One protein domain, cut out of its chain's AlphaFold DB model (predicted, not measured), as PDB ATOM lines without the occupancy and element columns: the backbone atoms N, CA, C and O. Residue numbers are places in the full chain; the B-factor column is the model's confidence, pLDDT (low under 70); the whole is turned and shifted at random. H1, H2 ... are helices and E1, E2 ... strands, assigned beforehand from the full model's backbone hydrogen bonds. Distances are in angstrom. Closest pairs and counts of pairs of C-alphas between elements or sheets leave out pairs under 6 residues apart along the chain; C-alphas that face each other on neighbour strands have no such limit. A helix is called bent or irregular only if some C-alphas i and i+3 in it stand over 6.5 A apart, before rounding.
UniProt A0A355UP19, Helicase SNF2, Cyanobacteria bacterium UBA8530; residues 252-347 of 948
ATOM      1  N   GLY A 252     -13.119 -19.386  26.604       91.81
ATOM      2  CA  GLY A 252     -13.586 -19.019  25.271       91.81
ATOM      3  C   GLY A 252     -12.441 -18.891  24.263       91.81
ATOM      4  O   GLY A 252     -11.465 -18.173  24.500       91.81
ATOM      5  N   VAL A 253     -12.574 -19.559  23.119       93.50
ATOM      6  CA  VAL A 253     -11.654 -19.461  21.980       93.50
ATOM      7  C   VAL A 253     -12.438 -19.064  20.734       93.50
ATOM      8  O   VAL A 253     -13.489 -19.633  20.452       93.50
ATOM      9  N   LEU A 254     -11.948 -18.071  19.995       93.69
ATOM     10  CA  LEU A 254     -12.622 -17.526  18.817       93.69
ATOM     11  C   LEU A 254     -11.826 -17.799  17.540       93.69
ATOM     12  O   LEU A 254     -10.620 -17.544  17.476       93.69
ATOM     13  N   ALA A 255     -12.528 -18.240  16.499       91.69
ATOM     14  CA  ALA A 255     -12.038 -18.230  15.124       91.69
ATOM     15  C   ALA A 255     -12.833 -17.199  14.314       91.69
ATOM     16  O   ALA A 255     -14.066 -17.259  14.257       91.69
ATOM     17  N   LEU A 256     -12.123 -16.234  13.730       92.19
ATOM     18  CA  LEU A 256     -12.678 -15.113  12.980       92.19
ATOM     19  C   LEU A 256     -12.534 -15.372  11.479       92.19
ATOM     20  O   LEU A 256     -11.441 -15.637  10.974       92.19
ATOM     21  N   SER A 257     -13.645 -15.252  10.763       90.50
ATOM     22  CA  SER A 257     -13.720 -15.441   9.317       90.50
ATOM     23  C   SER A 257     -14.590 -14.364   8.684       90.50
ATOM     24  O   SER A 257     -15.462 -13.789   9.332       90.50
ATOM     25  N   GLU A 258     -14.345 -14.079   7.414       89.19
ATOM     26  CA  GLU A 258     -15.074 -13.070   6.657       89.19
ATOM     27  C   GLU A 258     -15.807 -13.720   5.483       89.19
ATOM     28  O   GLU A 258     -15.222 -14.511   4.742       89.19
ATOM     29  N   GLN A 259     -17.075 -13.357   5.283       86.62
ATOM     30  CA  GLN A 259     -17.847 -13.765   4.111       86.62
ATOM     31  C   GLN A 259     -18.749 -12.611   3.660       86.62
ATOM     32  O   GLN A 259     -19.519 -12.081   4.454       86.62
ATOM     33  N   ASN A 260     -18.660 -12.217   2.384       82.81
ATOM     34  CA  ASN A 260     -19.436 -11.112   1.795       82.81
ATOM     35  C   ASN A 260     -19.342  -9.777   2.571       82.81
ATOM     36  O   ASN A 260     -20.305  -9.016   2.612       82.81
ATOM     37  N   GLY A 261     -18.193  -9.491   3.198       78.50
ATOM     38  CA  GLY A 261     -17.998  -8.282   4.010       78.50
ATOM     39  C   GLY A 261     -18.658  -8.323   5.396       78.50
ATOM     40  O   GLY A 261     -18.670  -7.311   6.094       78.50
ATOM     41  N   GLU A 262     -19.191  -9.472   5.814       89.12
ATOM     42  CA  GLU A 262     -19.678  -9.715   7.174       89.12
ATOM     43  C   GLU A 262     -18.662 -10.539   7.972       89.12
ATOM     44  O   GLU A 262     -17.957 -11.395   7.425       89.12
ATOM     45  N   LEU A 263     -18.609 -10.296   9.283       92.25
ATOM     46  CA  LEU A 263     -17.754 -11.030  10.205       92.25
ATOM     47  C   LEU A 263     -18.518 -12.227  10.771       92.25
ATOM     48  O   LEU A 263     -19.555 -12.064  11.415       92.25
ATOM     49  N   TYR A 264     -17.962 -13.419  10.575       92.00
ATOM     50  CA  TYR A 264     -18.439 -14.675  11.139       92.00
ATOM     51  C   TYR A 264     -17.447 -15.180  12.180       92.00
ATOM     52  O   TYR A 264     -16.248 -15.312  11.925       92.00
ATOM     53  N   ILE A 265     -17.966 -15.484  13.361       93.06
ATOM     54  CA  ILE A 265     -17.194 -15.855  14.538       93.06
ATOM     55  C   ILE A 265     -17.643 -17.242  14.968       93.06
ATOM     56  O   ILE A 265     -18.805 -17.457  15.327       93.06
ATOM     57  N   ARG A 266     -16.715 -18.194  14.956       93.25
ATOM     58  CA  ARG A 266     -16.935 -19.515  15.537       93.25
ATOM     59  C   ARG A 266     -16.404 -19.513  16.965       93.25
ATOM     60  O   ARG A 266     -15.231 -19.223  17.191       93.25
ATOM     61  N   LEU A 267     -17.287 -19.820  17.911       92.56
ATOM     62  CA  LEU A 267     -16.944 -19.983  19.319       92.56
ATOM     63  C   LEU A 267     -16.546 -21.436  19.583       92.56
ATOM     64  O   LEU A 267     -17.270 -22.355  19.200       92.56
ATOM     65  N   PHE A 268     -15.435 -21.618  20.282       91.50
ATOM     66  CA  PHE A 268     -15.001 -22.880  20.856       91.50
ATOM     67  C   PHE A 268     -14.835 -22.748  22.372       91.50
ATOM     68  O   PHE A 268     -14.505 -21.677  22.890       91.50
ATOM     69  N   TYR A 269     -15.033 -23.858  23.069       89.94
ATOM     70  CA  TYR A 269     -14.813 -24.015  24.497       89.94
ATOM     71  C   TYR A 269     -13.550 -24.848  24.712       89.94
ATOM     72  O   TYR A 269     -13.490 -25.999  24.283       89.94
ATOM     73  N   ASP A 270     -12.533 -24.251  25.328       86.94
ATOM     74  CA  ASP A 270     -11.263 -24.892  25.680       86.94
ATOM     75  C   ASP A 270     -11.332 -25.412  27.122       86.94
ATOM     76  O   ASP A 270     -11.378 -24.627  28.075       86.94
ATOM     77  N   TYR A 271     -11.335 -26.736  27.263       82.62
ATOM     78  CA  TYR A 271     -11.296 -27.465  28.529       82.62
ATOM     79  C   TYR A 271      -9.891 -28.017  28.781       82.62
ATOM     80  O   TYR A 271      -9.658 -29.223  28.766       82.62
ATOM     81  N   GLY A 272      -8.920 -27.123  28.976       72.81
ATOM     82  CA  GLY A 272      -7.550 -27.520  29.317       72.81
ATOM     83  C   GLY A 272      -6.808 -28.241  28.185       72.81
ATOM     84  O   GLY A 272      -5.989 -29.112  28.460       72.81
ATOM     85  N   GLY A 273      -7.080 -27.880  26.926       73.50
ATOM     86  CA  GLY A 273      -6.442 -28.443  25.731       73.50
ATOM     87  C   GLY A 273      -7.422 -29.100  24.756       73.50
ATOM     88  O   GLY A 273      -7.133 -29.155  23.561       73.50
ATOM     89  N   MET A 274      -8.596 -29.529  25.228       75.69
ATOM     90  CA  MET A 274      -9.677 -30.034  24.374       75.69
ATOM     91  C   MET A 274     -10.590 -28.891  23.922       75.69
ATOM     92  O   MET A 274     -11.203 -28.221  24.753       75.69
ATOM     93  N   LYS A 275     -10.690 -28.676  22.604       81.75
ATOM     94  CA  LYS A 275     -11.499 -27.609  21.992       81.75
ATOM     95  C   LYS A 275     -12.803 -28.155  21.439       81.75
ATOM     96  O   LYS A 275     -12.783 -28.975  20.524       81.75
ATOM     97  N   LEU A 276     -13.923 -27.642  21.935       84.94
ATOM     98  CA  LEU A 276     -15.259 -28.084  21.538       84.94
ATOM     99  C   LEU A 276     -16.040 -26.941  20.874       84.94
ATOM    100  O   LEU A 276     -16.099 -25.854  21.447       84.94
ATOM    101  N   PRO A 277     -16.633 -27.128  19.682       86.56
ATOM    102  CA  PRO A 277     -17.379 -26.073  19.005       86.56
ATOM    103  C   PRO A 277     -18.712 -25.763  19.699       86.56
ATOM    104  O   PRO A 277     -19.429 -26.637  20.191       86.56
ATOM    105  N   HIS A 278     -19.090 -24.487  19.676       87.62
ATOM    106  CA  HIS A 278     -20.412 -24.047  20.096       87.62
ATOM    107  C   HIS A 278     -21.515 -24.678  19.232       87.62
ATOM    108  O   HIS A 278     -21.407 -24.745  18.009       87.62
ATOM    109  N   GLY A 279     -22.598 -25.121  19.877       77.62
ATOM    110  CA  GLY A 279     -23.744 -25.742  19.208       77.62
ATOM    111  C   GLY A 279     -23.637 -27.255  18.978       77.62
ATOM    112  O   GLY A 279     -24.594 -27.842  18.483       77.62
ATOM    113  N   GLU A 280     -22.530 -27.910  19.351       75.44
ATOM    114  CA  GLU A 280     -22.481 -29.379  19.391       75.44
ATOM    115  C   GLU A 280     -23.347 -29.905  20.549       75.44
ATOM    116  O   GLU A 280     -23.352 -29.324  21.633       75.44
ATOM    117  N   SER A 281     -24.094 -30.990  20.334       61.28
ATOM    118  CA  SER A 281     -25.056 -31.548  21.302       61.28
ATOM    119  C   SER A 281     -24.489 -32.669  22.176       61.28
ATOM    120  O   SER A 281     -25.190 -33.197  23.035       61.28
ATOM    121  N   ARG A 282     -23.228 -33.058  21.966       60.03
ATOM    122  CA  ARG A 282     -22.575 -34.087  22.778       60.03
ATOM    123  C   ARG A 282     -22.251 -33.512  24.149       60.03
ATOM    124  O   ARG A 282     -21.503 -32.541  24.240       60.03
ATOM    125  N   GLU A 283     -22.815 -34.115  25.187       52.28
ATOM    126  CA  GLU A 283     -22.605 -33.723  26.588       52.28
ATOM    127  C   GLU A 283     -21.204 -34.103  27.091       52.28
ATOM    128  O   GLU A 283     -20.682 -33.480  28.015       52.28
ATOM    129  N   ILE A 284     -20.587 -35.112  26.464       52.59
ATOM    130  CA  ILE A 284     -19.292 -35.685  26.837       52.59
ATOM    131  C   ILE A 284     -18.488 -35.952  25.565       52.59
ATOM    132  O   ILE A 284     -19.013 -36.531  24.609       52.59
ATOM    133  N   LEU A 285     -17.211 -35.565  25.563       53.53
ATOM    134  CA  LEU A 285     -16.250 -35.985  24.542       53.53
ATOM    135  C   LEU A 285     -15.121 -36.787  25.177       53.53
ATOM    136  O   LEU A 285     -14.574 -36.392  26.204       53.53
ATOM    137  N   ILE A 286     -14.825 -37.930  24.562       52.06
ATOM    138  CA  ILE A 286     -13.778 -38.864  24.972       52.06
ATOM    139  C   ILE A 286     -12.744 -38.892  23.849       52.06
ATOM    140  O   ILE A 286     -13.076 -39.265  22.723       52.06
ATOM    141  N   ASP A 287     -11.515 -38.494  24.161       45.59
ATOM    142  CA  ASP A 287     -10.346 -38.623  23.293       45.59
ATOM    143  C   ASP A 287      -9.346 -39.583  23.957       45.59
ATOM    144  O   ASP A 287      -8.623 -39.231  24.896       45.59
ATOM    145  N   GLY A 288      -9.368 -40.850  23.531       53.56
ATOM    146  CA  GLY A 288      -8.547 -41.911  24.121       53.56
ATOM    147  C   GLY A 288      -8.843 -42.144  25.609       53.56
ATOM    148  O   GLY A 288      -9.955 -42.520  25.972       53.56
ATOM    149  N   GLU A 289      -7.841 -41.943  26.473       42.78
ATOM    150  CA  GLU A 289      -7.946 -42.109  27.937       42.78
ATOM    151  C   GLU A 289      -8.527 -40.880  28.670       42.78
ATOM    152  O   GLU A 289      -8.707 -40.924  29.889       42.78
ATOM    153  N   HIS A 290      -8.838 -39.787  27.962       48.25
ATOM    154  CA  HIS A 290      -9.322 -38.540  28.559       48.25
ATOM    155  C   HIS A 290     -10.774 -38.254  28.158       48.25
ATOM    156  O   HIS A 290     -11.115 -38.259  26.978       48.25
ATOM    157  N   GLY A 291     -11.635 -37.975  29.141       54.91
ATOM    158  CA  GLY A 291     -13.015 -37.532  28.931       54.91
ATOM    159  C   GLY A 291     -13.248 -36.146  29.527       54.91
ATOM    160  O   GLY A 291     -12.707 -35.836  30.582       54.91
ATOM    161  N   VAL A 292     -14.051 -35.305  28.879       61.44
ATOM    162  CA  VAL A 292     -14.484 -34.008  29.431       61.44
ATOM    163  C   VAL A 292     -16.002 -33.978  29.496       61.44
ATOM    164  O   VAL A 292     -16.668 -34.218  28.486       61.44
ATOM    165  N   LEU A 293     -16.544 -33.659  30.677       63.06
ATOM    166  CA  LEU A 293     -17.951 -33.294  30.829       63.06
ATOM    167  C   LEU A 293     -18.110 -31.797  30.556       63.06
ATOM    168  O   LEU A 293     -17.410 -30.977  31.151       63.06
ATOM    169  N   ARG A 294     -19.048 -31.434  29.682       72.69
ATOM    170  CA  ARG A 294     -19.304 -30.028  29.362       72.69
ATOM    171  C   ARG A 294     -20.043 -29.319  30.493       72.69
ATOM    172  O   ARG A 294     -21.097 -29.765  30.942       72.69
ATOM    173  N   ASP A 295     -19.527 -28.165  30.901       75.12
ATOM    174  CA  ASP A 295     -20.200 -27.245  31.814       75.12
ATOM    175  C   ASP A 295     -21.162 -26.343  31.029       75.12
ATOM    176  O   ASP A 295     -20.815 -25.240  30.599       75.12
ATOM    177  N   ALA A 296     -22.407 -26.796  30.866       77.56
ATOM    178  CA  ALA A 296     -23.444 -26.036  30.169       77.56
ATOM    179  C   ALA A 296     -23.680 -24.634  30.772       77.56
ATOM    180  O   ALA A 296     -24.030 -23.696  30.049       77.56
ATOM    181  N   SER A 297     -23.470 -24.460  32.085       78.12
ATOM    182  CA  SER A 297     -23.622 -23.161  32.747       78.12
ATOM    183  C   SER A 297     -22.486 -22.210  32.362       78.12
ATOM    184  O   SER A 297     -22.743 -21.071  31.959       78.12
ATOM    185  N   GLY A 298     -21.235 -22.670  32.438       83.12
ATOM    186  CA  GLY A 298     -20.050 -21.923  32.013       83.12
ATOM    187  C   GLY A 298     -20.065 -21.588  30.521       83.12
ATOM    188  O   GLY A 298     -19.852 -20.438  30.135       83.12
ATOM    189  N   GLU A 299     -20.420 -22.554  29.676       87.44
ATOM    190  CA  GLU A 299     -20.573 -22.358  28.232       87.44
ATOM    191  C   GLU A 299     -21.671 -21.345  27.890       87.44
ATOM    192  O   GLU A 299     -21.483 -20.488  27.017       87.44
ATOM    193  N   GLY A 300     -22.800 -21.405  28.606       85.69
ATOM    194  CA  GLY A 300     -23.897 -20.451  28.483       85.69
ATOM    195  C   GLY A 300     -23.488 -19.032  28.884       85.69
ATOM    196  O   GLY A 300     -23.877 -18.069  28.215       85.69
ATOM    197  N   LYS A 301     -22.650 -18.884  29.921       88.44
ATOM    198  CA  LYS A 301     -22.083 -17.587  30.331       88.44
ATOM    199  C   LYS A 301     -21.168 -17.009  29.253       88.44
ATOM    200  O   LYS A 301     -21.339 -15.849  28.889       88.44
ATOM    201  N   LEU A 302     -20.258 -17.809  28.694       90.88
ATOM    202  CA  LEU A 302     -19.358 -17.378  27.615       90.88
ATOM    203  C   LEU A 302     -20.131 -17.001  26.338       90.88
ATOM    204  O   LEU A 302     -19.881 -15.955  25.744       90.88
ATOM    205  N   ALA A 303     -21.131 -17.794  25.944       89.56
ATOM    206  CA  ALA A 303     -21.983 -17.469  24.800       89.56
ATOM    207  C   ALA A 303     -22.805 -16.187  25.037       89.56
ATOM    208  O   ALA A 303     -22.948 -15.356  24.139       89.56
ATOM    209  N   SER A 304     -23.319 -15.990  26.255       89.75
ATOM    210  CA  SER A 304     -24.041 -14.768  26.634       89.75
ATOM    211  C   SER A 304     -23.124 -13.547  26.657       89.75
ATOM    212  O   SER A 304     -23.535 -12.467  26.239       89.75
ATOM    213  N   ARG A 305     -21.862 -13.715  27.066       91.69
ATOM    214  CA  ARG A 305     -20.840 -12.666  27.035       91.69
ATOM    215  C   ARG A 305     -20.573 -12.162  25.612       91.69
ATOM    216  O   ARG A 305     -20.460 -10.952  25.436       91.69
ATOM    217  N   LEU A 306     -20.545 -13.045  24.608       90.38
ATOM    218  CA  LEU A 306     -20.448 -12.643  23.194       90.38
ATOM    219  C   LEU A 306     -21.680 -11.866  22.717       90.38
ATOM    220  O   LEU A 306     -21.537 -10.873  22.009       90.38
ATOM    221  N   LYS A 307     -22.889 -12.259  23.143       88.81
ATOM    222  CA  LYS A 307     -24.118 -11.500  22.835       88.81
ATOM    223  C   LYS A 307     -24.089 -10.089  23.431       88.81
ATOM    224  O   LYS A 307     -24.568  -9.155  22.799       88.81
ATOM    225  N   GLN A 308     -23.503  -9.925  24.620       88.62
ATOM    226  CA  GLN A 308     -23.320  -8.611  25.254       88.62
ATOM    227  C   GLN A 308     -22.364  -7.690  24.474       88.62
ATOM    228  O   GLN A 308     -22.448  -6.480  24.632       88.62
ATOM    229  N   GLU A 309     -21.494  -8.233  23.614       87.44
ATOM    230  CA  GLU A 309     -20.655  -7.456  22.682       87.44
ATOM    231  C   GLU A 309     -21.380  -7.134  21.356       87.44
ATOM    232  O   GLU A 309     -20.750  -6.729  20.383       87.44
ATOM    233  N   GLY A 310     -22.704  -7.322  21.291       84.94
ATOM    234  CA  GLY A 310     -23.518  -6.988  20.116       84.94
ATOM    235  C   GLY A 310     -23.511  -8.046  19.007       84.94
ATOM    236  O   GLY A 310     -24.031  -7.801  17.919       84.94
ATOM    237  N   LEU A 311     -22.950  -9.232  19.262       91.31
ATOM    238  CA  LEU A 311     -22.899 -10.321  18.287       91.31
ATOM    239  C   LEU A 311     -24.222 -11.089  18.222       91.31
ATOM    240  O   LEU A 311     -24.781 -11.493  19.244       91.31
ATOM    241  N   THR A 312     -24.689 -11.373  17.005       90.69
ATOM    242  CA  THR A 312     -25.962 -12.075  16.796       90.69
ATOM    243  C   THR A 312     -25.747 -13.552  16.444       90.69
ATOM    244  O   THR A 312     -24.969 -13.860  15.536       90.69
ATOM    245  N   PRO A 313     -26.409 -14.497  17.137       88.94
ATOM    246  CA  PRO A 313     -26.266 -15.922  16.849       88.94
ATOM    247  C   PRO A 313     -26.897 -16.283  15.496       88.94
ATOM    248  O   PRO A 313     -27.981 -15.810  15.155       88.94
ATOM    249  N   LYS A 314     -26.226 -17.146  14.733       86.69
ATOM    250  CA  LYS A 314     -26.643 -17.665  13.425       86.69
ATOM    251  C   LYS A 314     -26.236 -19.137  13.329       86.69
ATOM    252  O   LYS A 314     -25.154 -19.480  12.854       86.69
ATOM    253  N   GLY A 315     -27.105 -20.012  13.838       84.50
ATOM    254  CA  GLY A 315     -26.799 -21.436  14.007       84.50
ATOM    255  C   GLY A 315     -25.651 -21.642  15.012       84.50
ATOM    256  O   GLY A 315     -25.721 -21.070  16.098       84.50
ATOM    257  N   PRO A 316     -24.595 -22.410  14.673       84.31
ATOM    258  CA  PRO A 316     -23.434 -22.617  15.549       84.31
ATOM    259  C   PRO A 316     -22.432 -21.445  15.540       84.31
ATOM    260  O   PRO A 316     -21.400 -21.504  16.206       84.31
ATOM    261  N   LEU A 317     -22.693 -20.392  14.758       90.25
ATOM    262  CA  LEU A 317     -21.820 -19.228  14.610       90.25
ATOM    263  C   LEU A 317     -22.445 -17.985  15.239       90.25
ATOM    264  O   LEU A 317     -23.655 -17.893  15.433       90.25
ATOM    265  N   PHE A 318     -21.606 -16.988  15.476       92.62
ATOM    266  CA  PHE A 318     -22.015 -15.615  15.722       92.62
ATOM    267  C   PHE A 318     -21.675 -14.779  14.493       92.62
ATOM    268  O   PHE A 318     -20.679 -15.040  13.821       92.62
ATOM    269  N   HIS A 319     -22.497 -13.785  14.185       92.62
ATOM    270  CA  HIS A 319     -22.234 -12.874  13.081       92.62
ATOM    271  C   HIS A 319     -22.534 -11.427  13.455       92.62
ATOM    272  O   HIS A 319     -23.373 -11.133  14.317       92.62
ATOM    273  N   VAL A 320     -21.815 -10.532  12.788       93.00
ATOM    274  CA  VAL A 320     -21.978  -9.085  12.866       93.00
ATOM    275  C   VAL A 320     -21.575  -8.482  11.520       93.00
ATOM    276  O   VAL A 320     -20.707  -9.005  10.819       93.00
ATOM    277  N   LYS A 321     -22.242  -7.403  11.124       89.31
ATOM    278  CA  LYS A 321     -22.069  -6.750   9.823       89.31
ATOM    279  C   LYS A 321     -21.766  -5.268  10.013       89.31
ATOM    280  O   LYS A 321     -21.912  -4.764  11.118       89.31
ATOM    281  N   GLY A 322     -21.375  -4.586   8.940       86.94
ATOM    282  CA  GLY A 322     -21.233  -3.129   8.944       86.94
ATOM    283  C   GLY A 322     -20.133  -2.609   9.876       86.94
ATOM    284  O   GLY A 322     -19.103  -3.257  10.065       86.94
ATOM    285  N   GLU A 323     -20.345  -1.417  10.440       87.12
ATOM    286  CA  GLU A 323     -19.387  -0.792  11.362       87.12
ATOM    287  C   GLU A 323     -19.326  -1.514  12.709       87.12
ATOM    288  O   GLU A 323     -18.287  -1.492  13.363       87.12
ATOM    289  N   GLU A 324     -20.391  -2.214  13.103       88.25
ATOM    290  CA  GLU A 324     -20.424  -3.014  14.325       88.25
ATOM    291  C   GLU A 324     -19.389  -4.147  14.283       88.25
ATOM    292  O   GLU A 324     -18.789  -4.480  15.305       88.25
ATOM    293  N   ALA A 325     -19.111  -4.695  13.094       90.50
ATOM    294  CA  ALA A 325     -18.048  -5.680  12.912       90.50
ATOM    295  C   ALA A 325     -16.663  -5.072  13.169       90.50
ATOM    296  O   ALA A 325     -15.830  -5.680  13.842       90.50
ATOM    297  N   LEU A 326     -16.426  -3.857  12.673       90.44
ATOM    298  CA  LEU A 326     -15.171  -3.133  12.885       90.44
ATOM    299  C   LEU A 326     -15.016  -2.711  14.355       90.44
ATOM    300  O   LEU A 326     -13.929  -2.848  14.915       90.44
ATOM    301  N   GLU A 327     -16.094  -2.268  15.006       89.38
ATOM    302  CA  GLU A 327     -16.097  -1.914  16.430       89.38
ATOM    303  C   GLU A 327     -15.805  -3.131  17.314       89.38
ATOM    304  O   GLU A 327     -14.984  -3.045  18.230       89.38
ATOM    305  N   PHE A 328     -16.384  -4.293  16.998       91.00
ATOM    306  CA  PHE A 328     -16.051  -5.537  17.686       91.00
ATOM    307  C   PHE A 328     -14.562  -5.890  17.532       91.00
ATOM    308  O   PHE A 328     -13.916  -6.264  18.508       91.00
ATOM    309  N   LEU A 329     -13.981  -5.724  16.341       90.38
ATOM    310  CA  LEU A 329     -12.559  -6.002  16.103       90.38
ATOM    311  C   LEU A 329     -11.618  -5.015  16.818       90.38
ATOM    312  O   LEU A 329     -10.536  -5.418  17.248       90.38
ATOM    313  N   VAL A 330     -12.004  -3.741  16.958       88.31
ATOM    314  CA  VAL A 330     -11.184  -2.706  17.620       88.31
ATOM    315  C   VAL A 330     -11.319  -2.712  19.133       88.31
ATOM    316  O   VAL A 330     -10.314  -2.557  19.823       88.31
ATOM    317  N   SER A 331     -12.535  -2.863  19.648       87.81
ATOM    318  CA  SER A 331     -12.848  -2.676  21.068       87.81
ATOM    319  C   SER A 331     -13.211  -4.000  21.747       87.81
ATOM    320  O   SER A 331     -12.697  -4.298  22.828       87.81
ATOM    321  N   GLY A 332     -14.043  -4.823  21.103       89.44
ATOM    322  CA  GLY A 332     -14.523  -6.093  21.661       89.44
ATOM    323  C   GLY A 332     -13.421  -7.147  21.796       89.44
ATOM    324  O   GLY A 332     -13.225  -7.721  22.866       89.44
ATOM    325  N   VAL A 333     -12.634  -7.360  20.739       90.19
ATOM    326  CA  VAL A 333     -11.541  -8.342  20.710       90.19
ATOM    327  C   VAL A 333     -10.488  -8.078  21.798       90.19
ATOM    328  O   VAL A 333     -10.218  -9.001  22.569       90.19
ATOM    329  N   PRO A 334      -9.906  -6.868  21.943       89.12
ATOM    330  CA  PRO A 334      -8.944  -6.608  23.017       89.12
ATOM    331  C   PRO A 334      -9.518  -6.814  24.422       89.12
ATOM    332  O   PRO A 334      -8.821  -7.337  25.292       89.12
ATOM    333  N   LYS A 335     -10.791  -6.459  24.637       90.31
ATOM    334  CA  LYS A 335     -11.480  -6.668  25.915       90.31
ATOM    335  C   LYS A 335     -11.607  -8.158  26.241       90.31
ATOM    336  O   LYS A 335     -11.218  -8.575  27.328       90.31
ATOM    337  N   LEU A 336     -12.029  -8.977  25.279       91.19
ATOM    338  CA  LEU A 336     -12.098 -10.431  25.450       91.19
ATOM    339  C   LEU A 336     -10.711 -11.045  25.701       91.19
ATOM    340  O   LEU A 336     -10.560 -11.873  26.595       91.19
ATOM    341  N   LEU A 337      -9.670 -10.602  24.990       89.81
ATOM    342  CA  LEU A 337      -8.297 -11.052  25.261       89.81
ATOM    343  C   LEU A 337      -7.858 -10.717  26.700       89.81
ATOM    344  O   LEU A 337      -7.237 -11.554  27.353       89.81
ATOM    345  N   SER A 338      -8.223  -9.540  27.227       89.75
ATOM    346  CA  SER A 338      -7.940  -9.161  28.624       89.75
ATOM    347  C   SER A 338      -8.721  -9.985  29.657       89.75
ATOM    348  O   SER A 338      -8.231 -10.219  30.758       89.75
ATOM    349  N   GLU A 339      -9.898 -10.491  29.279       89.62
ATOM    350  CA  GLU A 339     -10.718 -11.424  30.066       89.62
ATOM    351  C   GLU A 339     -10.215 -12.885  29.964       89.62
ATOM    352  O   GLU A 339     -10.811 -13.788  30.552       89.62
ATOM    353  N   GLY A 340      -9.121 -13.142  29.233       88.31
ATOM    354  CA  GLY A 340      -8.482 -14.459  29.124       88.31
ATOM    355  C   GLY A 340      -8.944 -15.324  27.945       88.31
ATOM    356  O   GLY A 340      -8.656 -16.524  27.927       88.31
ATOM    357  N   TRP A 341      -9.644 -14.744  26.967       93.19
ATOM    358  CA  TRP A 341     -10.033 -15.429  25.730       93.19
ATOM    359  C   TRP A 341      -8.837 -15.603  24.783       93.19
ATOM    360  O   TRP A 341      -7.865 -14.850  24.849       93.19
ATOM    361  N   LYS A 342      -8.913 -16.572  23.862       91.00
ATOM    362  CA  LYS A 342      -7.906 -16.776  22.800       91.00
ATOM    363  C   LYS A 342      -8.507 -16.549  21.413       91.00
ATOM    364  O   LYS A 342      -9.687 -16.813  21.197       91.00
ATOM    365  N   ILE A 343      -7.680 -16.108  20.468       89.88
ATOM    366  CA  ILE A 343      -8.034 -15.995  19.046       89.88
ATOM    367  C   ILE A 343      -7.042 -16.832  18.252       89.88
ATOM    368  O   ILE A 343      -5.837 -16.630  18.390       89.88
ATOM    369  N   GLU A 344      -7.540 -17.768  17.448       80.69
ATOM    370  CA  GLU A 344      -6.689 -18.762  16.773       80.69
ATOM    371  C   GLU A 344      -6.662 -18.624  15.253       80.69
ATOM    372  O   GLU A 344      -5.616 -18.826  14.645       80.69
ATOM    373  N   GLU A 345      -7.770 -18.210  14.642       65.56
ATOM    374  CA  GLU A 345      -7.853 -17.963  13.202       65.56
ATOM    375  C   GLU A 345      -8.330 -16.533  12.959       65.56
ATOM    376  O   GLU A 345      -9.290 -16.073  13.581       65.56
ATOM    377  N   ASN A 346      -7.638 -15.818  12.071       73.38
ATOM    378  CA  ASN A 346      -7.943 -14.429  11.742       73.38
ATOM    379  C   ASN A 346      -7.695 -14.158  10.252       73.38
ATOM    380  O   ASN A 346      -6.760 -13.449   9.875       73.38
ATOM    381  N   ASN A 347      -8.536 -14.753   9.407       71.38
ATOM    382  CA  ASN A 347      -8.438 -14.657   7.949       71.38
ATOM    383  C   ASN A 347      -9.326 -13.522   7.415       71.38
ATOM    384  O   ASN A 347     -10.249 -13.754   6.637       71.38
TER     385      ASN A 347
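AT A GLANCE: This is residues 252 to 347 of the 948 residues of the protein "Helicase SNF2" of Cyanobacteria bacterium UBA8530 (UniProt A0A355UP19). A strongly twisted sheet is built round the long hairpin E1 and E2, with the helices H1 and H2 on one of its faces and the other face free of named helices; H2 covers E1 and E2, while H1 lies beside the strands. A separate small hairpin, E4 and E5, lies at one end of the longest axis. The printed part has 96 residues, with two named helices and eight named strands in the order E1 E2 E3 E4 E5 H1 E6 E7 H2 E8, of mixed class. The larger sheet is branched at E2 and mixed, with E1 and E8 parallel and its other neighbour pairs antiparallel. The whole is compact, with a radius of gyration of the C-alphas of 13.8 A, yet elongated, spanning 45 by 27 by 24 A.

IN THESE COORDINATES: Find C-alpha 252 at (-13.586, -19.019, 25.271); from there E1, residues 252 to 259, runs 22.2 A. E2, residues 262 to 271, runs 29.0 A and ends at C-alpha 271, (-11.296, -27.465, 28.529). Next come E3, residues 274 to 277, E4, residues 284 to 287, and E5, residues 290 to 293. H1, residues 296 to 308, measures 18.1 A. E6 is residues 312 to 314 and E7 residues 317 to 320. H2, residues 322 to 338, measures 24.5 A, with a kink of 33 degrees near residue 331; it is neither bent nor irregular, but only just: C-alphas 330 and 333 are 6.4 A apart. E8, residues 342 to 347, runs 15.0 A to C-alpha 347 at (-8.438, -14.657, 7.949).

HOW THE PARTS SIT: Start at the hairpin E1 and E2, a meander with E3, each strand the antiparallel neighbour of the one before: look at N 255 and O 266, 3.0 A, and N 269 and O 276, 2.8 A. E8 lies on the other side of E1, parallel, with N 254 and O 342 at 2.9 A. E3 and E7 lie on one side of E2 in staggered pairing, E7 with N 265 and O 318 at 2.8 A. Edge strand E6 forms a hairpin with E7, N 314 and O 317 at 2.8 A. H2 is over E1 and E2 at a height over the sheet of 9.6 A, along the strands at 22 degrees to E1 on the local plane; its closest C-alphas to E2 are those of Ala 325 and Leu 263, 6.0 A. H1 is on the same face at 5.0 A, only just over none of the strands, with 2 C-alphas falling on E6; its Leu 302 has its C-alpha 6.4 A from that of Gly 252. H1 and H2 are apart. In the hairpin E4 and E5, N 287 and O 290 are 2.9 A apart; the closest C-alphas of E5 and E2 are those of Val 292 and Tyr 271, 7.3 A. In H1 every O i to N i+4 pair is within hydrogen-bond range, in H2 10 of 13.

THE WHOLE: The two C-alphas farthest apart are those of Glu 289 and Glu 323, 46.0 A. The printed part has no cut, and no link is long; that from E3 to E4 is short and the others are tight. The mean pLDDT of the printed part is 82.4; look for values under 70 at residues 281 to 293 and residue 345.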